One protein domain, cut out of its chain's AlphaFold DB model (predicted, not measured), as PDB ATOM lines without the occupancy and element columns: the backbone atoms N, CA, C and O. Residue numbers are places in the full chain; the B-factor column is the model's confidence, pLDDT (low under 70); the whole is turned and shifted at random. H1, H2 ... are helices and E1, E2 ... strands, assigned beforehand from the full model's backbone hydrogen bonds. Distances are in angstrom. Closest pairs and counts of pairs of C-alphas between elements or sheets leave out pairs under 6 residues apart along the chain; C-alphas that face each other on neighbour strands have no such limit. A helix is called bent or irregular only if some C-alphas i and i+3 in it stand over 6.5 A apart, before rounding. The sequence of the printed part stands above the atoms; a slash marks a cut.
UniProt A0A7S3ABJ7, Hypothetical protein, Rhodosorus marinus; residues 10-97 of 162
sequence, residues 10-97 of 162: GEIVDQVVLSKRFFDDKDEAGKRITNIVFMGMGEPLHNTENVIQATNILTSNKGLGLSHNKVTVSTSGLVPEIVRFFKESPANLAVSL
ATOM      1  N   GLY A  10     290.707 151.678 226.678       98.12
ATOM      2  CA  GLY A  10     289.641 151.883 227.661       98.12
ATOM      3  C   GLY A  10     289.254 153.354 227.780       98.12
ATOM      4  O   GLY A  10     288.089 153.690 227.638       98.12
ATOM      5  N   GLU A  11     290.234 154.252 227.883       98.31
ATOM      6  CA  GLU A  11     289.980 155.698 227.978       98.31
ATOM      7  C   GLU A  11     289.321 156.294 226.725       98.31
ATOM      8  O   GLU A  11     288.618 157.301 226.818       98.31
ATOM      9  N   ILE A  12     289.549 155.714 225.543       98.31
ATOM     10  CA  ILE A  12     288.879 156.141 224.308       98.31
ATOM     11  C   ILE A  12     287.419 155.673 224.313       98.31
ATOM     12  O   ILE A  12     286.516 156.469 224.062       98.31
ATOM     13  N   VAL A  13     287.180 154.391 224.603       97.69
ATOM     14  CA  VAL A  13     285.829 153.808 224.598       97.69
ATOM     15  C   VAL A  13     284.975 154.379 225.735       97.69
ATOM     16  O   VAL A  13     283.804 154.699 225.521       97.69
ATOM     17  N   ASP A  14     285.562 154.594 226.912       97.31
ATOM     18  CA  ASP A  14     284.873 155.111 228.095       97.31
ATOM     19  C   ASP A  14     284.305 156.509 227.870       97.31
ATOM     20  O   ASP A  14     283.218 156.801 228.360       97.31
ATOM     21  N   GLN A  15     284.954 157.360 227.068       96.56
ATOM     22  CA  GLN A  15     284.387 158.664 226.705       96.56
ATOM     23  C   GLN A  15     283.011 158.519 226.047       96.56
ATOM     24  O   GLN A  15     282.093 159.285 226.343       96.56
ATOM     25  N   VAL A  16     282.841 157.513 225.190       94.69
ATOM     26  CA  VAL A  16     281.575 157.240 224.504       94.69
ATOM     27  C   VAL A  16     280.565 156.620 225.464       94.69
ATOM     28  O   VAL A  16     279.411 157.048 225.495       94.69
ATOM     29  N   VAL A  17     280.987 155.639 226.266       94.06
ATOM     30  CA  VAL A  17     280.117 154.951 227.232       94.06
ATOM     31  C   VAL A  17     279.592 155.921 228.288       94.06
ATOM     32  O   VAL A  17     278.391 155.938 228.553       94.06
ATOM     33  N   LEU A  18     280.461 156.759 228.857       93.88
ATOM     34  CA  LEU A  18     280.087 157.775 229.839       93.88
ATOM     35  C   LEU A  18     279.152 158.818 229.227       93.88
ATOM     36  O   LEU A  18     278.148 159.159 229.842       93.88
ATOM     37  N   SER A  19     279.433 159.270 228.001       91.50
ATOM     38  CA  SER A  19     278.551 160.210 227.303       91.50
ATOM     39  C   SER A  19     277.169 159.605 227.061       91.50
ATOM     40  O   SER A  19     276.160 160.260 227.298       91.50
ATOM     41  N   LYS A  20     277.104 158.340 226.626       88.62
ATOM     42  CA  LYS A  20     275.839 157.632 226.401       88.62
ATOM     43  C   LYS A  20     275.034 157.525 227.700       88.62
ATOM     44  O   LYS A  20     273.878 157.925 227.710       88.62
ATOM     45  N   ARG A  21     275.666 157.068 228.788       88.69
ATOM     46  CA  ARG A  21     275.034 156.978 230.118       88.69
ATOM     47  C   ARG A  21     274.518 158.331 230.593       88.69
ATOM     48  O   ARG A  21     273.383 158.424 231.025       88.69
ATOM     49  N   PHE A  22     275.309 159.389 230.429       87.31
ATOM     50  CA  PHE A  22     274.907 160.738 230.825       87.31
ATOM     51  C   PHE A  22     273.631 161.220 230.119       87.31
ATOM     52  O   PHE A  22     272.803 161.876 230.747       87.31
ATOM     53  N   PHE A  23     273.462 160.918 228.827       84.19
ATOM     54  CA  PHE A  23     272.240 161.270 228.098       84.19
ATOM     55  C   PHE A  23     271.065 160.337 228.411       84.19
ATOM     56  O   PHE A  23     269.931 160.811 228.453       84.19
ATOM     57  N   ASP A  24     271.325 159.050 228.664       81.69
ATOM     58  CA  ASP A  24     270.299 158.086 229.078       81.69
ATOM     59  C   ASP A  24     269.741 158.437 230.482       81.69
ATOM     60  O   ASP A  24     268.528 158.433 230.678       81.69
ATOM     61  N   ASP A  25     270.601 158.831 231.432       78.19
ATOM     62  CA  ASP A  25     270.235 159.147 232.827       78.19
ATOM     63  C   ASP A  25     269.431 160.449 232.978       78.19
ATOM     64  O   ASP A  25     268.716 160.635 233.964       78.19
ATOM     65  N   LYS A  26     269.547 161.382 232.027       75.38
ATOM     66  CA  LYS A  26     268.846 162.677 232.087       75.38
ATOM     67  C   LYS A  26     267.409 162.642 231.573       75.38
ATOM     68  O   LYS A  26     266.789 163.700 231.494       75.38
ATOM     69  N   ASP A  27     266.904 161.460 231.215       64.12
ATOM     70  CA  ASP A  27     265.579 161.241 230.621       64.12
ATOM     71  C   ASP A  27     265.281 162.228 229.474       64.12
ATOM     72  O   ASP A  27     264.147 162.626 229.204       64.12
ATOM     73  N   GLU A  28     266.338 162.651 228.765       65.88
ATOM     74  CA  GLU A  28     266.232 163.463 227.559       65.88
ATOM     75  C   GLU A  28     265.843 162.539 226.404       65.88
ATOM     76  O   GLU A  28     266.607 162.332 225.456       65.88
ATOM     77  N   ALA A  29     264.653 161.940 226.515       55.47
ATOM     78  CA  ALA A  29     264.067 161.018 225.559       55.47
ATOM     79  C   ALA A  29     264.090 161.645 224.153       55.47
ATOM     80  O   ALA A  29     263.246 162.457 223.783       55.47
ATOM     81  N   GLY A  30     265.126 161.304 223.381       63.50
ATOM     82  CA  GLY A  30     265.382 161.860 222.050       63.50
ATOM     83  C   GLY A  30     266.838 162.242 221.774       63.50
ATOM     84  O   GLY A  30     267.263 162.172 220.621       63.50
ATOM     85  N   LYS A  31     267.651 162.570 222.790       70.38
ATOM     86  CA  LYS A  31     269.064 162.943 222.599       70.38
ATOM     87  C   LYS A  31     269.987 161.730 222.680       70.38
ATOM     88  O   LYS A  31     270.745 161.545 223.621       70.38
ATOM     89  N   ARG A  32     269.922 160.877 221.657       77.50
ATOM     90  CA  ARG A  32     270.838 159.734 221.515       77.50
ATOM     91  C   ARG A  32     272.106 160.143 220.775       77.50
ATOM     92  O   ARG A  32     272.048 160.901 219.809       77.50
ATOM     93  N   ILE A  33     273.241 159.572 221.169       85.25
ATOM     94  CA  ILE A  33     274.474 159.665 220.381       85.25
ATOM     95  C   ILE A  33     274.257 158.896 219.077       85.25
ATOM     96  O   ILE A  33     274.131 157.672 219.076       85.25
ATOM     97  N   THR A  34     274.184 159.626 217.966       87.00
ATOM     98  CA  THR A  34     273.950 159.068 216.625       87.00
ATOM     99  C   THR A  34     275.215 158.986 215.785       87.00
ATOM    100  O   THR A  34     275.247 158.228 214.818       87.00
ATOM    101  N   ASN A  35     276.243 159.758 216.137       93.56
ATOM    102  CA  ASN A  35     277.479 159.913 215.389       93.56
ATOM    103  C   ASN A  35     278.648 160.132 216.358       93.56
ATOM    104  O   ASN A  35     278.519 160.864 217.336       93.56
ATOM    105  N   ILE A  36     279.792 159.522 216.056       96.56
ATOM    106  CA  ILE A  36     281.047 159.680 216.791       96.56
ATOM    107  C   ILE A  36     282.103 160.170 215.816       96.56
ATOM    108  O   ILE A  36     282.305 159.578 214.756       96.56
ATOM    109  N   VAL A  37     282.790 161.244 216.191       97.25
ATOM    110  CA  VAL A  37     283.848 161.831 215.374       97.25
ATOM    111  C   VAL A  37     285.099 162.014 216.229       97.25
ATOM    112  O   VAL A  37     285.057 162.688 217.256       97.25
ATOM    113  N   PHE A  38     286.220 161.425 215.811       97.50
ATOM    114  CA  PHE A  38     287.507 161.567 216.493       97.50
ATOM    115  C   PHE A  38     288.139 162.902 216.076       97.50
ATOM    116  O   PHE A  38     289.015 162.952 215.217       97.50
ATOM    117  N   MET A  39     287.634 163.988 216.665       93.75
ATOM    118  CA  MET A  39     288.100 165.374 216.486       93.75
ATOM    119  C   MET A  39     288.388 166.060 217.832       93.75
ATOM    120  O   MET A  39     288.311 167.279 217.955       93.75
ATOM    121  N   GLY A  40     288.672 165.260 218.864       90.31
ATOM    122  CA  GLY A  40     289.079 165.754 220.174       90.31
ATOM    123  C   GLY A  40     290.538 166.217 220.201       90.31
ATOM    124  O   GLY A  40     291.114 166.635 219.199       90.31
ATOM    125  N   MET A  41     291.159 166.129 221.375       93.19
ATOM    126  CA  MET A  41     292.569 166.480 221.533       93.19
ATOM    127  C   MET A  41     293.494 165.401 220.952       93.19
ATOM    128  O   MET A  41     293.368 164.225 221.286       93.19
ATOM    129  N   GLY A  42     294.490 165.835 220.176       93.06
ATOM    130  CA  GLY A  42     295.532 164.975 219.608       93.06
ATOM    131  C   GLY A  42     295.251 164.527 218.172       93.06
ATOM    132  O   GLY A  42     294.198 164.794 217.610       93.06
ATOM    133  N   GLU A  43     296.235 163.854 217.578       96.38
ATOM    134  CA  GLU A  43     296.127 163.234 216.253       96.38
ATOM    135  C   GLU A  43     295.801 161.742 216.435       96.38
ATOM    136  O   GLU A  43     296.652 161.014 216.961       96.38
ATOM    137  N   PRO A  44     294.609 161.269 216.020       97.62
ATOM    138  CA  PRO A  44     294.199 159.879 216.204       97.62
ATOM    139  C   PRO A  44     295.192 158.865 215.629       97.62
ATOM    140  O   PRO A  44     295.478 157.865 216.283       97.62
ATOM    141  N   LEU A  45     295.782 159.139 214.459       97.50
ATOM    142  CA  LEU A  45     296.718 158.209 213.822       97.50
ATOM    143  C   LEU A  45     298.117 158.190 214.463       97.50
ATOM    144  O   LEU A  45     298.927 157.339 214.130       97.50
ATOM    145  N   HIS A  46     298.426 159.045 215.443       96.62
ATOM    146  CA  HIS A  46     299.591 158.783 216.303       96.62
ATOM    147  C   HIS A  46     299.328 157.649 217.309       96.62
ATOM    148  O   HIS A  46     300.260 157.156 217.933       96.62
ATOM    149  N   ASN A  47     298.068 157.235 217.472       97.56
ATOM    150  CA  ASN A  47     297.628 156.170 218.366       97.56
ATOM    151  C   ASN A  47     296.812 155.107 217.606       97.56
ATOM    152  O   ASN A  47     295.792 154.625 218.104       97.56
ATOM    153  N   THR A  48     297.240 154.775 216.381       97.81
ATOM    154  CA  THR A  48     296.489 153.951 215.419       97.81
ATOM    155  C   THR A  48     295.977 152.644 216.008       97.81
ATOM    156  O   THR A  48     294.816 152.312 215.805       97.81
ATOM    157  N   GLU A  49     296.802 151.940 216.785       98.06
ATOM    158  CA  GLU A  49     296.435 150.659 217.398       98.06
ATOM    159  C   GLU A  49     295.183 150.781 218.279       98.06
ATOM    160  O   GLU A  49     294.163 150.136 218.033       98.06
ATOM    161  N   ASN A  50     295.228 151.670 219.276       98.50
ATOM    162  CA  ASN A  50     294.106 151.864 220.191       98.50
ATOM    163  C   ASN A  50     292.891 152.458 219.470       98.50
ATOM    164  O   ASN A  50     291.760 152.139 219.825       98.50
ATOM    165  N   VAL A  51     293.102 153.303 218.456       98.38
ATOM    166  CA  VAL A  51     292.009 153.877 217.659       98.38
ATOM    167  C   VAL A  51     291.301 152.808 216.828       98.38
ATOM    168  O   VAL A  51     290.076 152.770 216.853       98.38
ATOM    169  N   ILE A  52     292.028 151.916 216.149       98.44
ATOM    170  CA  ILE A  52     291.449 150.794 215.390       98.44
ATOM    171  C   ILE A  52     290.691 149.853 216.325       98.44
ATOM    172  O   ILE A  52     289.565 149.450 216.031       98.44
ATOM    173  N   GLN A  53     291.276 149.492 217.468       98.38
ATOM    174  CA  GLN A  53     290.582 148.638 218.434       98.38
ATOM    175  C   GLN A  53     289.315 149.323 218.966       98.38
ATOM    176  O   GLN A  53     288.262 148.690 219.054       98.38
ATOM    177  N   ALA A  54     289.376 150.628 219.245       98.38
ATOM    178  CA  ALA A  54     288.216 151.392 219.682       98.38
ATOM    179  C   ALA A  54     287.129 151.415 218.604       98.38
ATOM    180  O   ALA A  54     285.990 151.072 218.907       98.38
ATOM    181  N   THR A  55     287.446 151.755 217.349       98.06
ATOM    182  CA  THR A  55     286.447 151.790 216.267       98.06
ATOM    183  C   THR A  55     285.783 150.431 216.065       98.06
ATOM    184  O   THR A  55     284.563 150.384 215.933       98.06
ATOM    185  N   ASN A  56     286.538 149.332 216.155       97.81
ATOM    186  CA  ASN A  56     285.990 147.975 216.123       97.81
ATOM    187  C   ASN A  56     285.020 147.692 217.284       97.81
ATOM    188  O   ASN A  56     283.955 147.116 217.071       97.81
ATOM    189  N   ILE A  57     285.335 148.115 218.513       97.81
ATOM    190  CA  ILE A  57     284.419 147.971 219.662       97.81
ATOM    191  C   ILE A  57     283.162 148.829 219.475       97.81
ATOM    192  O   ILE A  57     282.052 148.376 219.761       97.81
ATOM    193  N   LEU A  58     283.320 150.060 218.982       96.75
ATOM    194  CA  LEU A  58     282.207 150.980 218.762       96.75
ATOM    195  C   LEU A  58     281.201 150.421 217.744       96.75
ATOM    196  O   LEU A  58     279.996 150.600 217.927       96.75
ATOM    197  N   THR A  59     281.676 149.735 216.700       96.56
ATOM    198  CA  THR A  59     280.822 149.226 215.616       96.56
ATOM    199  C   THR A  59     280.419 147.760 215.763       96.56
ATOM    200  O   THR A  59     279.469 147.314 215.123       96.56
ATOM    201  N   SER A  60     281.096 146.994 216.620       96.50
ATOM    202  CA  SER A  60     280.775 145.587 216.866       96.50
ATOM    203  C   SER A  60     279.382 145.409 217.470       96.50
ATOM    204  O   SER A  60     279.012 146.089 218.427       96.50
ATOM    205  N   ASN A  61     278.654 144.392 216.997       93.88
ATOM    206  CA  ASN A  61     277.378 143.958 217.579       93.88
ATOM    207  C   ASN A  61     277.513 143.475 219.035       93.88
ATOM    208  O   ASN A  61     276.531 143.473 219.769       93.88
ATOM    209  N   LYS A  62     278.715 143.048 219.449       94.38
ATOM    210  CA  LYS A  62     279.024 142.692 220.847       94.38
ATOM    211  C   LYS A  62     279.502 143.895 221.676       94.38
ATOM    212  O   LYS A  62     279.713 143.750 222.873       94.38
ATOM    213  N   GLY A  63     279.731 145.040 221.032       92.31
ATOM    214  CA  GLY A  63     280.111 146.304 221.654       92.31
ATOM    215  C   GLY A  63     278.944 147.289 221.649       92.31
ATOM    216  O   GLY A  63     277.864 146.977 222.143       92.31
ATOM    217  N   LEU A  64     279.153 148.487 221.096       90.75
ATOM    218  CA  LEU A  64     278.120 149.536 221.061       90.75
ATOM    219  C   LEU A  64     277.188 149.460 219.839       90.75
ATOM    220  O   LEU A  64     276.196 150.191 219.800       90.75
ATOM    221  N   GLY A  65     277.477 148.585 218.869       93.00
ATOM    222  CA  GLY A  65     276.602 148.300 217.728       93.00
ATOM    223  C   GLY A  65     276.336 149.496 216.810       93.00
ATOM    224  O   GLY A  65     275.284 149.562 216.173       93.00
ATOM    225  N   LEU A  66     277.240 150.479 216.763       92.75
ATOM    226  CA  LEU A  66     277.076 151.644 215.897       92.75
ATOM    227  C   LEU A  66     277.326 151.270 214.438       92.75
ATOM    228  O   LEU A  66     278.245 150.526 214.108       92.75
ATOM    229  N   SER A  67     276.543 151.851 213.530       95.00
ATOM    230  CA  SER A  67     276.834 151.719 212.104       95.00
ATOM    231  C   SER A  67     278.225 152.282 211.795       95.00
ATOM    232  O   SER A  67     278.562 153.382 212.229       95.00
ATOM    233  N   HIS A  68     278.993 151.568 210.975       93.88
ATOM    234  CA  HIS A  68     280.280 152.006 210.424       93.88
ATOM    235  C   HIS A  68     280.239 153.438 209.871       93.88
ATOM    236  O   HIS A  68     281.116 154.253 210.144       93.88
ATOM    237  N   ASN A  69     279.134 153.793 209.204       94.56
ATOM    238  CA  ASN A  69     278.918 155.116 208.617       94.56
ATOM    239  C   ASN A  69     278.755 156.244 209.649       94.56
ATOM    240  O   ASN A  69     278.703 157.420 209.288       94.56
ATOM    241  N   LYS A  70     278.604 155.895 210.927       95.94
ATOM    242  CA  LYS A  70     278.383 156.822 212.036       95.94
ATOM    243  C   LYS A  70     279.631 157.055 212.876       95.94
ATOM    244  O   LYS A  70     279.590 157.920 213.748       95.94
ATOM    245  N   VAL A  71     280.724 156.348 212.598       97.69
ATOM    246  CA  VAL A  71     282.014 156.536 213.263       97.69
ATOM    247  C   VAL A  71     283.006 157.084 212.243       97.69
ATOM    248  O   VAL A  71     283.256 156.448 211.222       97.69
ATOM    249  N   THR A  72     283.568 158.259 212.513       98.19
ATOM    250  CA  THR A  72     284.532 158.921 211.626       98.19
ATOM    251  C   THR A  72     285.798 159.278 212.387       98.19
ATOM    252  O   THR A  72     285.744 159.949 213.418       98.19
ATOM    253  N   VAL A  73     286.951 158.878 211.862       98.12
ATOM    254  CA  VAL A  73     288.264 159.253 212.382       98.12
ATOM    255  C   VAL A  73     288.849 160.367 211.528       98.12
ATOM    256  O   VAL A  73     288.965 160.216 210.316       98.12
ATOM    257  N   SER A  74     289.197 161.498 212.145       97.06
ATOM    258  CA  SER A  74     289.882 162.592 211.454       97.06
ATOM    259  C   SER A  74     291.397 162.423 211.549       97.06
ATOM    260  O   SER A  74     291.899 161.994 212.584       97.06
ATOM    261  N   THR A  75     292.133 162.804 210.507       97.00
ATOM    262  CA  THR A  75     293.601 162.856 210.529       97.00
ATOM    263  C   THR A  75     294.150 164.100 209.841       97.00
ATOM    264  O   THR A  75     293.619 164.567 208.834       97.00
ATOM    265  N   SER A  76     295.270 164.604 210.354       95.25
ATOM    266  CA  SER A  76     296.095 165.645 209.737       95.25
ATOM    267  C   SER A  76     296.919 165.161 208.536       95.25
ATOM    268  O   SER A  76     297.576 165.969 207.879       95.25
ATOM    269  N   GLY A  77     296.867 163.869 208.200       95.12
ATOM    270  CA  GLY A  77     297.524 163.320 207.013       95.12
ATOM    271  C   GLY A  77     298.774 162.496 207.317       95.12
ATOM    272  O   GLY A  77     299.771 162.615 206.608       95.12
ATOM    273  N   LEU A  78     298.742 161.663 208.363       95.94
ATOM    274  CA  LEU A  78     299.845 160.754 208.685       95.94
ATOM    275  C   LEU A  78     299.872 159.565 207.707       95.94
ATOM    276  O   LEU A  78     299.341 158.492 207.984       95.94
ATOM    277  N   VAL A  79     300.481 159.780 206.539       95.44
ATOM    278  CA  VAL A  79     300.409 158.892 205.362       95.44
ATOM    279  C   VAL A  79     300.632 157.396 205.649       95.44
ATOM    280  O   VAL A  79     299.805 156.605 205.189       95.44
ATOM    281  N   PRO A  80     301.667 156.963 206.399       94.50
ATOM    282  CA  PRO A  80     301.884 155.534 206.648       94.50
ATOM    283  C   PRO A  80     300.712 154.872 207.383       94.50
ATOM    284  O   PRO A  80     300.294 153.767 207.040       94.50
ATOM    285  N   GLU A  81     300.134 155.586 208.346       96.94
ATOM    286  CA  GLU A  81     299.059 155.081 209.196       96.94
ATOM    287  C   GLU A  81     297.695 155.134 208.503       96.94
ATOM    288  O   GLU A  81     296.820 154.339 208.827       96.94
ATOM    289  N   ILE A  82     297.516 155.996 207.494       96.75
ATOM    290  CA  ILE A  82     296.299 156.013 206.663       96.75
ATOM    291  C   ILE A  82     296.104 154.660 205.976       96.75
ATOM    292  O   ILE A  82     295.005 154.108 206.002       96.75
ATOM    293  N   VAL A  83     297.165 154.105 205.383       93.69
ATOM    294  CA  VAL A  83     297.092 152.807 204.689       93.69
ATOM    295  C   VAL A  83     296.703 151.699 205.656       93.69
ATOM    296  O   VAL A  83     295.875 150.851 205.328       93.69
ATOM    297  N   ARG A  84     297.293 151.718 206.853       94.88
ATOM    298  CA  ARG A  84     296.988 150.766 207.914       94.88
ATOM    299  C   ARG A  84     295.532 150.885 208.371       94.88
ATOM    300  O   ARG A  84     294.801 149.900 208.369       94.88
ATOM    301  N   PHE A  85     295.092 152.104 208.672       96.50
ATOM    302  CA  PHE A  85     293.734 152.392 209.117       96.50
ATOM    303  C   PHE A  85     292.682 151.921 208.107       96.50
ATOM    304  O   PHE A  85     291.725 151.269 208.504       96.50
ATOM    305  N   PHE A  86     292.873 152.178 206.810       93.38
ATOM    306  CA  PHE A  86     291.936 151.729 205.770       93.38
ATOM    307  C   PHE A  86     291.814 150.202 205.662       93.38
ATOM    308  O   PHE A  86     290.779 149.712 205.219       93.38
ATOM    309  N   LYS A  87     292.858 149.451 206.028       92.06
ATOM    310  CA  LYS A  87     292.842 147.980 205.992       92.06
ATOM    311  C   LYS A  87     292.186 147.364 207.224       92.06
ATOM    312  O   LYS A  87     291.581 146.304 207.117       92.06
ATOM    313  N   GLU A  88     292.358 147.995 208.382       95.69
ATOM    314  CA  GLU A  88     292.066 147.388 209.687       95.69
ATOM    315  C   GLU A  88     290.854 148.008 210.406       95.69
ATOM    316  O   GLU A  88     290.228 147.353 211.240       95.69
ATOM    317  N   SER A  89     290.516 149.269 210.120       96.12
ATOM    318  CA  SER A  89     289.412 149.977 210.770       96.12
ATOM    319  C   SER A  89     288.136 149.894 209.940       96.12
ATOM    320  O   SER A  89     288.170 150.148 208.736       96.12
ATOM    321  N   PRO A  90     286.979 149.655 210.571       94.44
ATOM    322  CA  PRO A  90     285.707 149.666 209.873       94.44
ATOM    323  C   PRO A  90     285.048 151.063 209.878       94.44
ATOM    324  O   PRO A  90     283.930 151.221 209.396       94.44
ATOM    325  N   ALA A  91     285.700 152.077 210.460       96.69
ATOM    326  CA  ALA A  91     285.202 153.451 210.536       96.69
ATOM    327  C   ALA A  91     285.579 154.285 209.301       96.69
ATOM    328  O   ALA A  91     286.567 154.019 208.618       96.69
ATOM    329  N   ASN A  92     284.827 155.359 209.061       96.62
ATOM    330  CA  ASN A  92     285.155 156.336 208.027       96.62
ATOM    331  C   ASN A  92     286.443 157.098 208.365       96.62
ATOM    332  O   ASN A  92     286.717 157.371 209.533       96.62
ATOM    333  N   LEU A  93     287.181 157.532 207.339       95.75
ATOM    334  CA  LEU A  93     288.315 158.446 207.485       95.75
ATOM    335  C   LEU A  93     287.967 159.831 206.919       95.75
ATOM    336  O   LEU A  93     287.494 159.946 205.789       95.75
ATOM    337  N   ALA A  94     288.249 160.883 207.683       95.94
ATOM    338  CA  ALA A  94     288.248 162.272 207.239       95.94
ATOM    339  C   ALA A  94     289.679 162.825 207.272       95.94
ATOM    340  O   ALA A  94     290.434 162.560 208.204       95.94
ATOM    341  N   VAL A  95     290.060 163.607 206.262       95.25
ATOM    342  CA  VAL A  95     291.415 164.164 206.150       95.25
ATOM    343  C   VAL A  95     291.355 165.683 206.211       95.25
ATOM    344  O   VAL A  95     290.655 166.318 205.423       95.25
ATOM    345  N   SER A  96     292.114 166.274 207.128       93.62
ATOM    346  CA  SER A  96     292.268 167.722 207.241       93.62
ATOM    347  C   SER A  96     293.283 168.226 206.209       93.62
ATOM    348  O   SER A  96     294.495 168.043 206.354       93.62
ATOM    349  N   LEU A  97     292.787 168.854 205.140       92.56
ATOM    350  CA  LEU A  97     293.639 169.492 204.129       92.56
ATOM    351  C   LEU A  97     294.052 170.907 204.548       92.56
ATOM    352  O   LEU A  97     295.239 171.212 204.532       92.56
TER     353      LEU A  97
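What this domain is: This is residues 10 to 97 of the 162 residues of the protein "Hypothetical protein" of Rhodosorus marinus (UniProt A0A7S3ABJ7). A small parallel sheet has H2 and H3 packed side by side on it, while H1 extends from this body and residues 25 to 30 stick out beyond. The 88 printed residues run H1 E1 H2 E2 H3 E3, class mixed, sheet order E1 E2 E3. The whole is compact, radius of gyration of the C-alphas 13.4 A, yet elongated, 44 by 26 by 22 A.

Where its parts are: The strands are E1, residues 36 to 38, E2, 71 to 75, and E3, 92 to 95, ending at C-alpha (291.415, 164.164, 206.150). The helices are H1, 10 to 25, 21.4 A long from C-alpha (289.641, 151.883, 227.661), H2, 44 to 59, 17.1 A, and H3, 79 to 88, 14.9 A. H2 is irregular, C-alphas 46 and 49 being 8.8 A apart, with a kink of 66 degrees near residue 51.

How they stand to each other: Within hydrogen-bond range are N 72 and O 36 of E1 and E2, 2.9 A, and N 94 and O 73 of E2 and E3, 2.8 A. E1, H2, E2 and E2, H3, E3 are strand-helix-strand units, parallel neighbours with a helix between, both crossovers right-handed; H2 and H3 on one face make two layers. H2, at a height over the sheet of 9.6 A, touches H3 with residues 45 to 52 alone, closest C-alphas Leu 45 and Glu 81, 6.1 A, at a shallow tilt of 17 degrees. H1 touches H2 with residues 12 to 13 alone, closest C-alphas Val 13 and Ala 54, 6.0 A. O i to N i+4 pairs within range are 10 of 12 in H1, 9 of 12 in H2, 4 of 6 in H3.

The domain as a whole: The farthest C-alphas, Asp 27 and Pro 80, are 43.9 A apart. The printed part has no cut; the link H2 to E2 is long; residues 27 to 30 have pLDDT under 70.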